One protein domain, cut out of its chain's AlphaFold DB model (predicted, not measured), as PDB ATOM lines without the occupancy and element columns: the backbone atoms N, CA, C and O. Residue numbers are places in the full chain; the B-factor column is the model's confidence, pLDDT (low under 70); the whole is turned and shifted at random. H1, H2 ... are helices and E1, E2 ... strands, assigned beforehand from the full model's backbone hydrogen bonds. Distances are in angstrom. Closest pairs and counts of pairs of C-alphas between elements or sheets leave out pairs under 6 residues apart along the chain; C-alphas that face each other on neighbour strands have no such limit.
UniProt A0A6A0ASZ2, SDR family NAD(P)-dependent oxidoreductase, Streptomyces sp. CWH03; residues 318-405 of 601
ATOM      1  N   VAL A 318     138.883 125.146 159.019       78.75
ATOM      2  CA  VAL A 318     137.645 124.615 159.591       78.75
ATOM      3  C   VAL A 318     136.976 125.711 160.411       78.75
ATOM      4  O   VAL A 318     137.655 126.481 161.086       78.75
ATOM      5  N   ASP A 319     135.652 125.805 160.347       82.88
ATOM      6  CA  ASP A 319     134.909 126.708 161.226       82.88
ATOM      7  C   ASP A 319     134.956 126.225 162.673       82.88
ATOM      8  O   ASP A 319     135.106 125.039 162.960       82.88
ATOM      9  N   GLY A 320     134.830 127.146 163.616       86.94
ATOM     10  CA  GLY A 320     134.847 126.828 165.029       86.94
ATOM     11  C   GLY A 320     134.274 127.940 165.886       86.94
ATOM     12  O   GLY A 320     133.842 128.987 165.397       86.94
ATOM     13  N   ARG A 321     134.260 127.709 167.200       88.50
ATOM     14  CA  ARG A 321     133.781 128.693 168.176       88.50
ATOM     15  C   ARG A 321     134.672 128.759 169.404       88.50
ATOM     16  O   ARG A 321     134.884 127.745 170.065       88.50
ATOM     17  N   ALA A 322     135.145 129.957 169.732       88.75
ATOM     18  CA  ALA A 322     135.833 130.260 170.983       88.75
ATOM     19  C   ALA A 322     134.827 130.929 171.936       88.75
ATOM     20  O   ALA A 322     134.509 132.111 171.817       88.75
ATOM     21  N   GLY A 323     134.236 130.151 172.849       85.31
ATOM     22  CA  GLY A 323     133.092 130.623 173.637       85.31
ATOM     23  C   GLY A 323     131.885 130.948 172.745       85.31
ATOM     24  O   GLY A 323     131.371 130.069 172.053       85.31
ATOM     25  N   SER A 324     131.413 132.199 172.759       82.94
ATOM     26  CA  SER A 324     130.323 132.662 171.882       82.94
ATOM     27  C   SER A 324     130.790 133.136 170.503       82.94
ATOM     28  O   SER A 324     129.958 133.211 169.595       82.94
ATOM     29  N   GLU A 325     132.081 133.444 170.345       87.19
ATOM     30  CA  GLU A 325     132.684 134.020 169.139       87.19
ATOM     31  C   GLU A 325     132.887 132.953 168.056       87.19
ATOM     32  O   GLU A 325     133.392 131.865 168.338       87.19
ATOM     33  N   ALA A 326     132.475 133.250 166.821       88.44
ATOM     34  CA  ALA A 326     132.718 132.391 165.665       88.44
ATOM     35  C   ALA A 326     134.112 132.673 165.088       88.44
ATOM     36  O   ALA A 326     134.455 133.824 164.816       88.44
ATOM     37  N   VAL A 327     134.897 131.617 164.890       87.62
ATOM     38  CA  VAL A 327     136.293 131.692 164.449       87.62
ATOM     39  C   VAL A 327     136.540 130.724 163.297       87.62
ATOM     40  O   VAL A 327     135.900 129.682 163.204       87.62
ATOM     41  N   THR A 328     137.489 131.039 162.422       84.81
ATOM     42  CA  THR A 328     138.079 130.072 161.492       84.81
ATOM     43  C   THR A 328     139.385 129.559 162.091       84.81
ATOM     44  O   THR A 328     140.265 130.341 162.448       84.81
ATOM     45  N   ILE A 329     139.514 128.239 162.178       82.12
ATOM     46  CA  ILE A 329     140.715 127.531 162.618       82.12
ATOM     47  C   ILE A 329     141.490 127.107 161.377       82.12
ATOM     48  O   ILE A 329     140.939 126.430 160.511       82.12
ATOM     49  N   ARG A 330     142.769 127.471 161.295       79.50
ATOM     50  CA  ARG A 330     143.697 126.975 160.278       79.50
ATOM     51  C   ARG A 330     144.717 126.039 160.878       79.50
ATOM     52  O   ARG A 330     145.565 126.480 161.644       79.50
ATOM     53  N   PHE A 331     144.661 124.773 160.494       78.19
ATOM     54  CA  PHE A 331     145.678 123.791 160.841       78.19
ATOM     55  C   PHE A 331     146.908 123.988 159.957       78.19
ATOM     56  O   PHE A 331     146.795 124.029 158.737       78.19
ATOM     57  N   SER A 332     148.069 124.151 160.586       73.69
ATOM     58  CA  SER A 332     149.335 124.404 159.899       73.69
ATOM     59  C   SER A 332     150.220 123.160 159.907       73.69
ATOM     60  O   SER A 332     150.456 122.561 158.867       73.69
ATOM     61  N   THR A 333     150.661 122.711 161.084       73.12
ATOM     62  CA  THR A 333     151.593 121.577 161.213       73.12
ATOM     63  C   THR A 333     151.237 120.757 162.445       73.12
ATOM     64  O   THR A 333     150.972 121.338 163.499       73.12
ATOM     65  N   ARG A 334     151.241 119.426 162.349       75.25
ATOM     66  CA  ARG A 334     151.170 118.553 163.527       75.25
ATOM     67  C   ARG A 334     152.586 118.267 164.012       75.25
ATOM     68  O   ARG A 334     153.472 118.046 163.207       75.25
ATOM     69  N   LEU A 335     152.817 118.305 165.311       74.31
ATOM     70  CA  LEU A 335     154.100 117.953 165.907       74.31
ATOM     71  C   LEU A 335     154.145 116.456 166.230       74.31
ATOM     72  O   LEU A 335     153.102 115.818 166.396       74.31
ATOM     73  N   ASP A 336     155.353 115.907 166.379       70.31
ATOM     74  CA  ASP A 336     155.563 114.484 166.688       70.31
ATOM     75  C   ASP A 336     154.921 114.067 168.034       70.31
ATOM     76  O   ASP A 336     154.552 112.910 168.219       70.31
ATOM     77  N   ASP A 337     154.710 115.015 168.955       74.88
ATOM     78  CA  ASP A 337     154.008 114.803 170.232       74.88
ATOM     79  C   ASP A 337     152.469 114.855 170.129       74.88
ATOM     80  O   ASP A 337     151.759 114.747 171.131       74.88
ATOM     81  N   GLY A 338     151.937 115.022 168.917       74.25
ATOM     82  CA  GLY A 338     150.509 115.049 168.628       74.25
ATOM     83  C   GLY A 338     149.842 116.422 168.742       74.25
ATOM     84  O   GLY A 338     148.663 116.522 168.383       74.25
ATOM     85  N   ARG A 339     150.557 117.470 169.181       83.06
ATOM     86  CA  ARG A 339     150.056 118.855 169.177       83.06
ATOM     87  C   ARG A 339     149.971 119.415 167.760       83.06
ATOM     88  O   ARG A 339     150.583 118.906 166.829       83.06
ATOM     89  N   TRP A 340     149.214 120.490 167.602       81.88
ATOM     90  CA  TRP A 340     149.006 121.193 166.345       81.88
ATOM     91  C   TRP A 340     149.422 122.650 166.459       81.88
ATOM     92  O   TRP A 340     149.033 123.352 167.389       81.88
ATOM     93  N   VAL A 341     150.160 123.121 165.464       80.19
ATOM     94  CA  VAL A 341     150.299 124.543 165.178       80.19
ATOM     95  C   VAL A 341     149.045 124.980 164.430       80.19
ATOM     96  O   VAL A 341     148.751 124.451 163.354       80.19
ATOM     97  N   VAL A 342     148.310 125.935 164.994       81.56
ATOM     98  CA  VAL A 342     147.081 126.474 164.404       81.56
ATOM     99  C   VAL A 342     147.081 127.997 164.373       81.56
ATOM    100  O   VAL A 342     147.679 128.653 165.221       81.56
ATOM    101  N   GLU A 343     146.367 128.571 163.414       81.62
ATOM    102  CA  GLU A 343     146.015 129.988 163.377       81.62
ATOM    103  C   GLU A 343     144.515 130.143 163.645       81.62
ATOM    104  O   GLU A 343     143.705 129.381 163.118       81.62
ATOM    105  N   LEU A 344     144.141 131.135 164.457       83.38
ATOM    106  CA  LEU A 344     142.745 131.520 164.654       83.38
ATOM    107  C   LEU A 344     142.500 132.880 164.021       83.38
ATOM    108  O   LEU A 344     143.171 133.854 164.368       83.38
ATOM    109  N   SER A 345     141.505 132.949 163.145       81.69
ATOM    110  CA  SER A 345     141.008 134.201 162.585       81.69
ATOM    111  C   SER A 345     139.511 134.370 162.843       81.69
ATOM    112  O   SER A 345     138.811 133.400 163.130       81.69
ATOM    113  N   SER A 346     139.005 135.590 162.700       80.69
ATOM    114  CA  SER A 346     137.574 135.890 162.628       80.69
ATOM    115  C   SER A 346     136.872 135.026 161.570       80.69
ATOM    116  O   SER A 346     137.512 134.446 160.687       80.69
ATOM    117  N   ALA A 347     135.544 134.914 161.658       73.69
ATOM    118  CA  ALA A 347     134.740 134.092 160.746       73.69
ATOM    119  C   ALA A 347     134.858 134.496 159.260       73.69
ATOM    120  O   ALA A 347     134.659 133.663 158.381       73.69
ATOM    121  N   ASP A 348     135.226 135.746 158.969       66.88
ATOM    122  CA  ASP A 348     135.547 136.223 157.616       66.88
ATOM    123  C   ASP A 348     136.954 135.802 157.131       66.88
ATOM    124  O   ASP A 348     137.331 136.064 155.992       66.88
ATOM    125  N   GLY A 349     137.738 135.128 157.978       60.19
ATOM    126  CA  GLY A 349     139.054 134.585 157.661       60.19
ATOM    127  C   GLY A 349     140.198 135.604 157.657       60.19
ATOM    128  O   GLY A 349     141.342 135.207 157.429       60.19
ATOM    129  N   GLY A 350     139.928 136.892 157.880       62.31
ATOM    130  CA  GLY A 350     140.894 137.963 157.610       62.31
ATOM    131  C   GLY A 350     141.701 138.441 158.817       62.31
ATOM    132  O   GLY A 350     142.856 138.837 158.656       62.31
ATOM    133  N   THR A 351     141.124 138.395 160.022       72.44
ATOM    134  CA  THR A 351     141.691 139.078 161.198       72.44
ATOM    135  C   THR A 351     142.069 138.079 162.291       72.44
ATOM    136  O   THR A 351     141.213 137.283 162.668       72.44
ATOM    137  N   PRO A 352     143.307 138.088 162.826       74.44
ATOM    138  CA  PRO A 352     143.677 137.253 163.969       74.44
ATOM    139  C   PRO A 352     142.770 137.480 165.184       74.44
ATOM    140  O   PRO A 352     142.359 138.606 165.461       74.44
ATOM    141  N   VAL A 353     142.463 136.408 165.919       80.31
ATOM    142  CA  VAL A 353     141.629 136.487 167.128       80.31
ATOM    143  C   VAL A 353     142.491 136.830 168.348       80.31
ATOM    144  O   VAL A 353     143.275 136.006 168.837       80.31
ATOM    145  N   ASP A 354     142.300 138.041 168.871       79.44
ATOM    146  CA  ASP A 354     143.059 138.586 170.012       79.44
ATOM    147  C   ASP A 354     142.425 138.297 171.375       79.44
ATOM    148  O   ASP A 354     143.071 138.439 172.410       79.44
ATOM    149  N   THR A 355     141.167 137.859 171.389       81.38
ATOM    150  CA  THR A 355     140.387 137.566 172.602       81.38
ATOM    151  C   THR A 355     140.789 136.252 173.280       81.38
ATOM    152  O   THR A 355     140.431 136.013 174.433       81.38
ATOM    153  N   CYS A 356     141.534 135.392 172.581       85.25
ATOM    154  CA  CYS A 356     141.941 134.075 173.062       85.25
ATOM    155  C   CYS A 356     143.227 134.134 173.910       85.25
ATOM    156  O   CYS A 356     144.186 134.834 173.573       85.25
ATOM    157  N   ALA A 357     143.274 133.331 174.976       88.88
ATOM    158  CA  ALA A 357     144.391 133.199 175.912       88.88
ATOM    159  C   ALA A 357     144.839 131.723 176.034       88.88
ATOM    160  O   ALA A 357     144.087 130.822 175.653       88.88
ATOM    161  N   PRO A 358     146.041 131.438 176.572       90.81
ATOM    162  CA  PRO A 358     146.399 130.089 177.013       90.81
ATOM    163  C   PRO A 358     145.276 129.440 177.841       90.81
ATOM    164  O   PRO A 358     144.741 130.055 178.762       90.81
ATOM    165  N   GLY A 359     144.901 128.212 177.491       90.00
ATOM    166  CA  GLY A 359     143.779 127.468 178.062       90.00
ATOM    167  C   GLY A 359     142.420 127.730 177.403       90.00
ATOM    168  O   GLY A 359     141.448 127.060 177.754       90.00
ATOM    169  N   THR A 360     142.308 128.662 176.447       92.31
ATOM    170  CA  THR A 360     141.062 128.845 175.688       92.31
ATOM    171  C   THR A 360     140.708 127.557 174.950       92.31
ATOM    172  O   THR A 360     141.533 126.971 174.251       92.31
ATOM    173  N   VAL A 361     139.452 127.135 175.094       90.81
ATOM    174  CA  VAL A 361     138.910 125.952 174.428       90.81
ATOM    175  C   VAL A 361     138.075 126.383 173.228       90.81
ATOM    176  O   VAL A 361     137.107 127.134 173.366       90.81
ATOM    177  N   VAL A 362     138.431 125.869 172.057       89.56
ATOM    178  CA  VAL A 362     137.770 126.125 170.780       89.56
ATOM    179  C   VAL A 362     137.001 124.876 170.352       89.56
ATOM    180  O   VAL A 362     137.554 123.778 170.252       89.56
ATOM    181  N   ALA A 363     135.701 125.031 170.120       87.56
ATOM    182  CA  ALA A 363     134.873 124.012 169.486       87.56
ATOM    183  C   ALA A 363     135.179 123.958 167.988       87.56
ATOM    184  O   ALA A 363     135.253 125.010 167.356       87.56
ATOM    185  N   VAL A 364     135.327 122.760 167.421       83.31
ATOM    186  CA  VAL A 364     135.595 122.580 165.988       83.31
ATOM    187  C   VAL A 364     134.309 122.164 165.272       83.31
ATOM    188  O   VAL A 364     133.693 121.174 165.662       83.31
ATOM    189  N   ASP A 365     133.942 122.896 164.216       70.31
ATOM    190  CA  ASP A 365     132.928 122.525 163.217       70.31
ATOM    191  C   ASP A 365     131.524 122.275 163.798       70.31
ATOM    192  O   ASP A 365     130.895 121.240 163.570       70.31
ATOM    193  N   ASP A 366     131.087 123.208 164.656       65.56
ATOM    194  CA  ASP A 366     129.856 123.172 165.468       65.56
ATOM    195  C   ASP A 366     129.650 121.894 166.319       65.56
ATOM    196  O   ASP A 366     128.699 121.796 167.101       65.56
ATOM    197  N   ASP A 367     130.567 120.926 166.253       63.19
ATOM    198  CA  ASP A 367     130.526 119.695 167.018       63.19
ATOM    199  C   ASP A 367     130.982 119.982 168.446       63.19
ATOM    200  O   ASP A 367     132.117 120.378 168.733       63.19
ATOM    201  N   THR A 368     130.080 119.755 169.397       61.19
ATOM    202  CA  THR A 368     130.384 119.985 170.806       61.19
ATOM    203  C   THR A 368     131.368 118.971 171.401       61.19
ATOM    204  O   THR A 368     131.852 119.164 172.516       61.19
ATOM    205  N   ARG A 369     131.705 117.911 170.661       69.56
ATOM    206  CA  ARG A 369     132.590 116.835 171.123       69.56
ATOM    207  C   ARG A 369     134.051 117.042 170.745       69.56
ATOM    208  O   ARG A 369     134.924 116.553 171.454       69.56
ATOM    209  N   VAL A 370     134.327 117.779 169.670       76.56
ATOM    210  CA  VAL A 370     135.699 118.072 169.247       76.56
ATOM    211  C   VAL A 370     136.127 119.406 169.848       76.56
ATOM    212  O   VAL A 370     135.498 120.446 169.630       76.56
ATOM    213  N   ARG A 371     137.174 119.369 170.671       84.19
ATOM    214  CA  ARG A 371     137.643 120.514 171.452       84.19
ATOM    215  C   ARG A 371     139.146 120.645 171.323       84.19
ATOM    216  O   ARG A 371     139.870 119.728 171.704       84.19
ATOM    217  N   LEU A 372     139.572 121.780 170.795       88.25
ATOM    218  CA  LEU A 372     140.963 122.175 170.679       88.25
ATOM    219  C   LEU A 372     141.287 123.147 171.821       88.25
ATOM    220  O   LEU A 372     140.593 124.146 171.981       88.25
ATOM    221  N   VAL A 373     142.302 122.862 172.625       91.00
ATOM    222  CA  VAL A 373     142.805 123.767 173.667       91.00
ATOM    223  C   VAL A 373     144.023 124.481 173.136       91.00
ATOM    224  O   VAL A 373     144.913 123.848 172.576       91.00
ATOM    225  N   LEU A 374     144.065 125.791 173.328       91.62
ATOM    226  CA  LEU A 374     145.223 126.603 172.993       91.62
ATOM    227  C   LEU A 374     146.223 126.549 174.151       91.62
ATOM    228  O   LEU A 374     145.935 127.061 175.227       91.62
ATOM    229  N   ASP A 375     147.391 125.947 173.949       89.12
ATOM    230  CA  ASP A 375     148.416 125.811 174.990       89.12
ATOM    231  C   ASP A 375     149.131 127.141 175.227       89.12
ATOM    232  O   ASP A 375     149.111 127.690 176.324       89.12
ATOM    233  N   HIS A 376     149.785 127.668 174.195       87.19
ATOM    234  CA  HIS A 376     150.499 128.942 174.240       87.19
ATOM    235  C   HIS A 376     150.736 129.482 172.830       87.19
ATOM    236  O   HIS A 376     150.573 128.779 171.829       87.19
ATOM    237  N   ARG A 377     151.120 130.757 172.748       83.50
ATOM    238  CA  ARG A 377     151.536 131.384 171.491       83.50
ATOM    239  C   ARG A 377     152.866 130.786 171.050       83.50
ATOM    240  O   ARG A 377     153.794 130.727 171.853       83.50
ATOM    241  N   LEU A 378     152.950 130.369 169.788       74.50
ATOM    242  CA  LEU A 378     154.181 129.790 169.240       74.50
ATOM    243  C   LEU A 378     155.308 130.831 169.182       74.50
ATOM    244  O   LEU A 378     156.470 130.515 169.408       74.50
ATOM    245  N   GLU A 379     154.950 132.080 168.898       70.12
ATOM    246  CA  GLU A 379     155.881 133.194 168.767       70.12
ATOM    247  C   GLU A 379     155.582 134.254 169.842       70.12
ATOM    248  O   GLU A 379     154.465 134.787 169.887       70.12
ATOM    249  N   PRO A 380     156.550 134.590 170.716       60.34
ATOM    250  CA  PRO A 380     156.375 135.630 171.724       60.34
ATOM    251  C   PRO A 380     156.035 136.985 171.085       60.34
ATOM    252  O   PRO A 380     156.774 137.486 170.242       60.34
ATOM    253  N   GLY A 381     154.913 137.588 171.488       58.16
ATOM    254  CA  GLY A 381     154.437 138.869 170.945       58.16
ATOM    255  C   GLY A 381     153.616 138.768 169.652       58.16
ATOM    256  O   GLY A 381     153.119 139.792 169.186       58.16
ATOM    257  N   SER A 382     153.431 137.564 169.099       67.75
ATOM    258  CA  SER A 382     152.543 137.302 167.960       67.75
ATOM    259  C   SER A 382     151.171 136.824 168.442       67.75
ATOM    260  O   SER A 382     151.057 135.935 169.287       67.75
ATOM    261  N   ASN A 383     150.110 137.390 167.873       66.44
ATOM    262  CA  ASN A 383     148.719 137.001 168.117       66.44
ATOM    263  C   ASN A 383     148.190 135.988 167.089       66.44
ATOM    264  O   ASN A 383     146.984 135.729 167.032       66.44
ATOM    265  N   ARG A 384     149.068 135.394 166.280       70.06
ATOM    266  CA  ARG A 384     148.646 134.634 165.105       70.06
ATOM    267  C   ARG A 384     148.663 133.124 165.312       70.06
ATOM    268  O   ARG A 384     147.640 132.472 165.132       70.06
ATOM    269  N   LEU A 385     149.814 132.578 165.702       79.44
ATOM    270  CA  LEU A 385     150.017 131.133 165.807       79.44
ATOM    271  C   LEU A 385     149.899 130.648 167.251       79.44
ATOM    272  O   LEU A 385     150.502 131.202 168.175       79.44
ATOM    273  N   TRP A 386     149.150 129.570 167.421       84.69
ATOM    274  CA  TRP A 386     148.989 128.839 168.663       84.69
ATOM    275  C   TRP A 386     149.577 127.452 168.521       84.69
ATOM    276  O   TRP A 386     149.406 126.802 167.491       84.69
ATOM    277  N   LEU A 387     150.197 126.979 169.591       86.88
ATOM    278  CA  LEU A 387     150.305 125.555 169.813       86.88
ATOM    279  C   LEU A 387     149.039 125.080 170.518       86.88
ATOM    280  O   LEU A 387     148.576 125.736 171.452       86.88
ATOM    281  N   ALA A 388     148.461 123.984 170.051       88.12
ATOM    282  CA  ALA A 388     147.167 123.525 170.511       88.12
ATOM    283  C   ALA A 388     147.075 121.997 170.552       88.12
ATOM    284  O   ALA A 388     147.710 121.304 169.760       88.12
ATOM    285  N   HIS A 389     146.253 121.460 171.446       88.25
ATOM    286  CA  HIS A 389     145.997 120.022 171.549       88.25
ATOM    287  C   HIS A 389     144.502 119.721 171.588       88.25
ATOM    288  O   HIS A 389     143.692 120.578 171.929       88.25
ATOM    289  N   PHE A 390     144.110 118.489 171.272       84.81
ATOM    290  CA  PHE A 390     142.720 118.059 171.436       84.81
ATOM    291  C   PHE A 390     142.476 117.514 172.853       84.81
ATOM    292  O   PHE A 390     143.297 116.761 173.365       84.81
ATOM    293  N   LEU A 391     141.343 117.867 173.483       77.81
ATOM    294  CA  LEU A 391     140.962 117.363 174.823       77.81
ATOM    295  C   LEU A 391     140.626 115.861 174.854       77.81
ATOM    296  O   LEU A 391     140.603 115.251 175.919       77.81
ATOM    297  N   ALA A 392     140.312 115.278 173.701       70.81
ATOM    298  CA  ALA A 392     140.020 113.860 173.509       70.81
ATOM    299  C   ALA A 392     140.736 113.381 172.237       70.81
ATOM    300  O   ALA A 392     141.471 114.162 171.627       70.81
ATOM    301  N   SER A 393     140.497 112.138 171.795       60.62
ATOM    302  CA  SER A 393     140.835 111.720 170.430       60.62
ATOM    303  C   SER A 393     140.325 112.803 169.478       60.62
ATOM    304  O   SER A 393     139.115 113.028 169.398       60.62
ATOM    305  N   GLY A 394     141.246 113.550 168.863       56.75
ATOM    306  CA  GLY A 394     140.905 114.649 167.966       56.75
ATOM    307  C   GLY A 394     139.994 114.176 166.830       56.75
ATOM    308  O   GLY A 394     139.753 112.973 166.679       56.75
ATOM    309  N   PRO A 395     139.477 115.092 165.998       57.00
ATOM    310  CA  PRO A 395     138.772 114.664 164.803       57.00
ATOM    311  C   PRO A 395     139.734 113.770 164.011       57.00
ATOM    312  O   PRO A 395     140.913 114.108 163.871       57.00
ATOM    313  N   SER A 396     139.253 112.623 163.520       56.41
ATOM    314  CA  SER A 396     140.025 111.883 162.524       56.41
ATOM    315  C   SER A 396     140.369 112.862 161.407       56.41
ATOM    316  O   SER A 396     139.563 113.726 161.047       56.41
ATOM    317  N   THR A 397     141.578 112.790 160.878       54.25
ATOM    318  CA  THR A 397     141.977 113.709 159.815       54.25
ATOM    319  C   THR A 397     141.136 113.570 158.561       54.25
ATOM    320  O   THR A 397     140.933 114.561 157.871       54.25
ATOM    321  N   ASP A 398     140.530 112.408 158.331       55.38
ATOM    322  CA  ASP A 398     139.481 112.237 157.323       55.38
ATOM    323  C   ASP A 398     138.303 113.188 157.548       55.38
ATOM    324  O   ASP A 398     137.771 113.774 156.608       55.38
ATOM    325  N   ARG A 399     137.916 113.426 158.802       59.81
ATOM    326  CA  ARG A 399     136.842 114.363 159.136       59.81
ATOM    327  C   ARG A 399     137.241 115.814 158.871       59.81
ATOM    328  O   ARG A 399     136.420 116.564 158.345       59.81
ATOM    329  N   LEU A 400     138.486 116.194 159.182       61.47
ATOM    330  CA  LEU A 400     139.036 117.503 158.797       61.47
ATOM    331  C   LEU A 400     139.120 117.638 157.270       61.47
ATOM    332  O   LEU A 400     138.843 118.706 156.747       61.47
ATOM    333  N   ARG A 401     139.411 116.557 156.540       60.09
ATOM    334  CA  ARG A 401     139.456 116.549 155.070       60.09
ATOM    335  C   ARG A 401     138.093 116.694 154.409       60.09
ATOM    336  O   ARG A 401     137.972 117.424 153.434       60.09
ATOM    337  N   HIS A 402     137.069 116.025 154.933       60.62
ATOM    338  CA  HIS A 402     135.717 116.088 154.372       60.62
ATOM    339  C   HIS A 402     135.008 117.420 154.620       60.62
ATOM    340  O   HIS A 402     134.072 117.752 153.895       60.62
ATOM    341  N   ARG A 403     135.404 118.151 155.667       64.25
ATOM    342  CA  ARG A 403     134.735 119.391 156.093       64.25
ATOM    343  C   ARG A 403     135.613 120.632 155.993       64.25
ATOM    344  O   ARG A 403     135.102 121.746 156.057       64.25
ATOM    345  N   GLY A 404     136.918 120.442 155.846       59.59
ATOM    346  CA  GLY A 404     137.877 121.511 155.675       59.59
ATOM    347  C   GLY A 404     137.763 122.150 154.301       59.59
ATOM    348  O   GLY A 404     137.373 121.519 153.318       59.59
ATOM    349  N   ARG A 405     138.140 123.422 154.233       65.88
ATOM    350  CA  ARG A 405     138.255 124.175 152.985       65.88
ATOM    351  C   ARG A 405     139.699 124.644 152.763       65.88
ATOM    352  O   ARG A 405     140.441 124.784 153.738       65.88
TER     353      ARG A 405
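Overview. This is residues 318 to 405 of the 601 residues of the protein "SDR family NAD(P)-dependent oxidoreductase" of Streptomyces sp. CWH03 (UniProt A0A6A0ASZ2). Look for a small closed barrel of six antiparallel strands, E1 to E6, with one short helix, H1, on its outside near the beginning of E1. Round the ring run E1, E2, E3, E6, E5, E4 and back to E1. The printed part has 88 residues, with the named elements in the order E1 E2 E3 E4 E5 E6 H1, and its class is mostly strand. The whole is compact, with a radius of gyration of the C-alphas of 11.8 A, and spans 33 by 30 by 20 A.

Arrangement. Begin with E1, residues 318 to 322, and E2, residues 325 to 334, a hairpin where N 320 and O 327 are 2.8 A apart. E2 forms another hairpin with E3, residues 340 to 346; here N 330 and O 343 are 2.8 A apart. E1 E2 E3 is a meander, each strand the antiparallel neighbour of the one before. On the other side of E3 from E2 find E6, residues 385 to 390, with N 342 and O 386 at 2.9 A. E6 and E5, residues 367 to 377, form a hairpin, with N 375 and O 387 at 2.8 A. E5 and E4, residues 361 to 364, form a hairpin too, with N 362 and O 372 at 2.8 A; E4 E5 E6 is the second meander. E4 and E1 close the ring, with N 363 and O 321 at 2.8 A. Both E1 E2 E3 E4 and E3 E4 E5 E6 are Greek keys, four strands in a row, three of them a meander and the first the antiparallel neighbour of the fourth. E1 and E6 are apart, as are E2 and E5. H1, residues 397 to 403, is on the barrel; its closest C-alpha pair with E1 is Arg 403 and Val 318, 6.9 A. Every O i to N i+4 pair in H1 is within hydrogen-bond range.

Along the chain. Find C-alpha 318 at (137.645, 124.615, 159.591), where E1 begins; it runs 12.8 A. E2 measures 24.7 A and E3 19.0 A. E4 measures 9.7 A. E5 begins at C-alpha 367, (130.526, 119.695, 167.018), bends by 62 degrees at residue 370 and measures 24.5 A. E6 measures 16.0 A. H1 measures 9.9 A and ends at C-alpha 403, (134.735, 119.391, 156.093).

Size, cuts and confidence. The two C-alphas farthest apart are those of Gly 381 and His 402, at 33.8 A. The printed part has no cut. The link from E3 to E4, residues 347 to 360, is long. The mean pLDDT of the printed part is 76.4, and it is under 70 at residues 348 to 350, 366 to 369, 380 to 383 and 393 to 405.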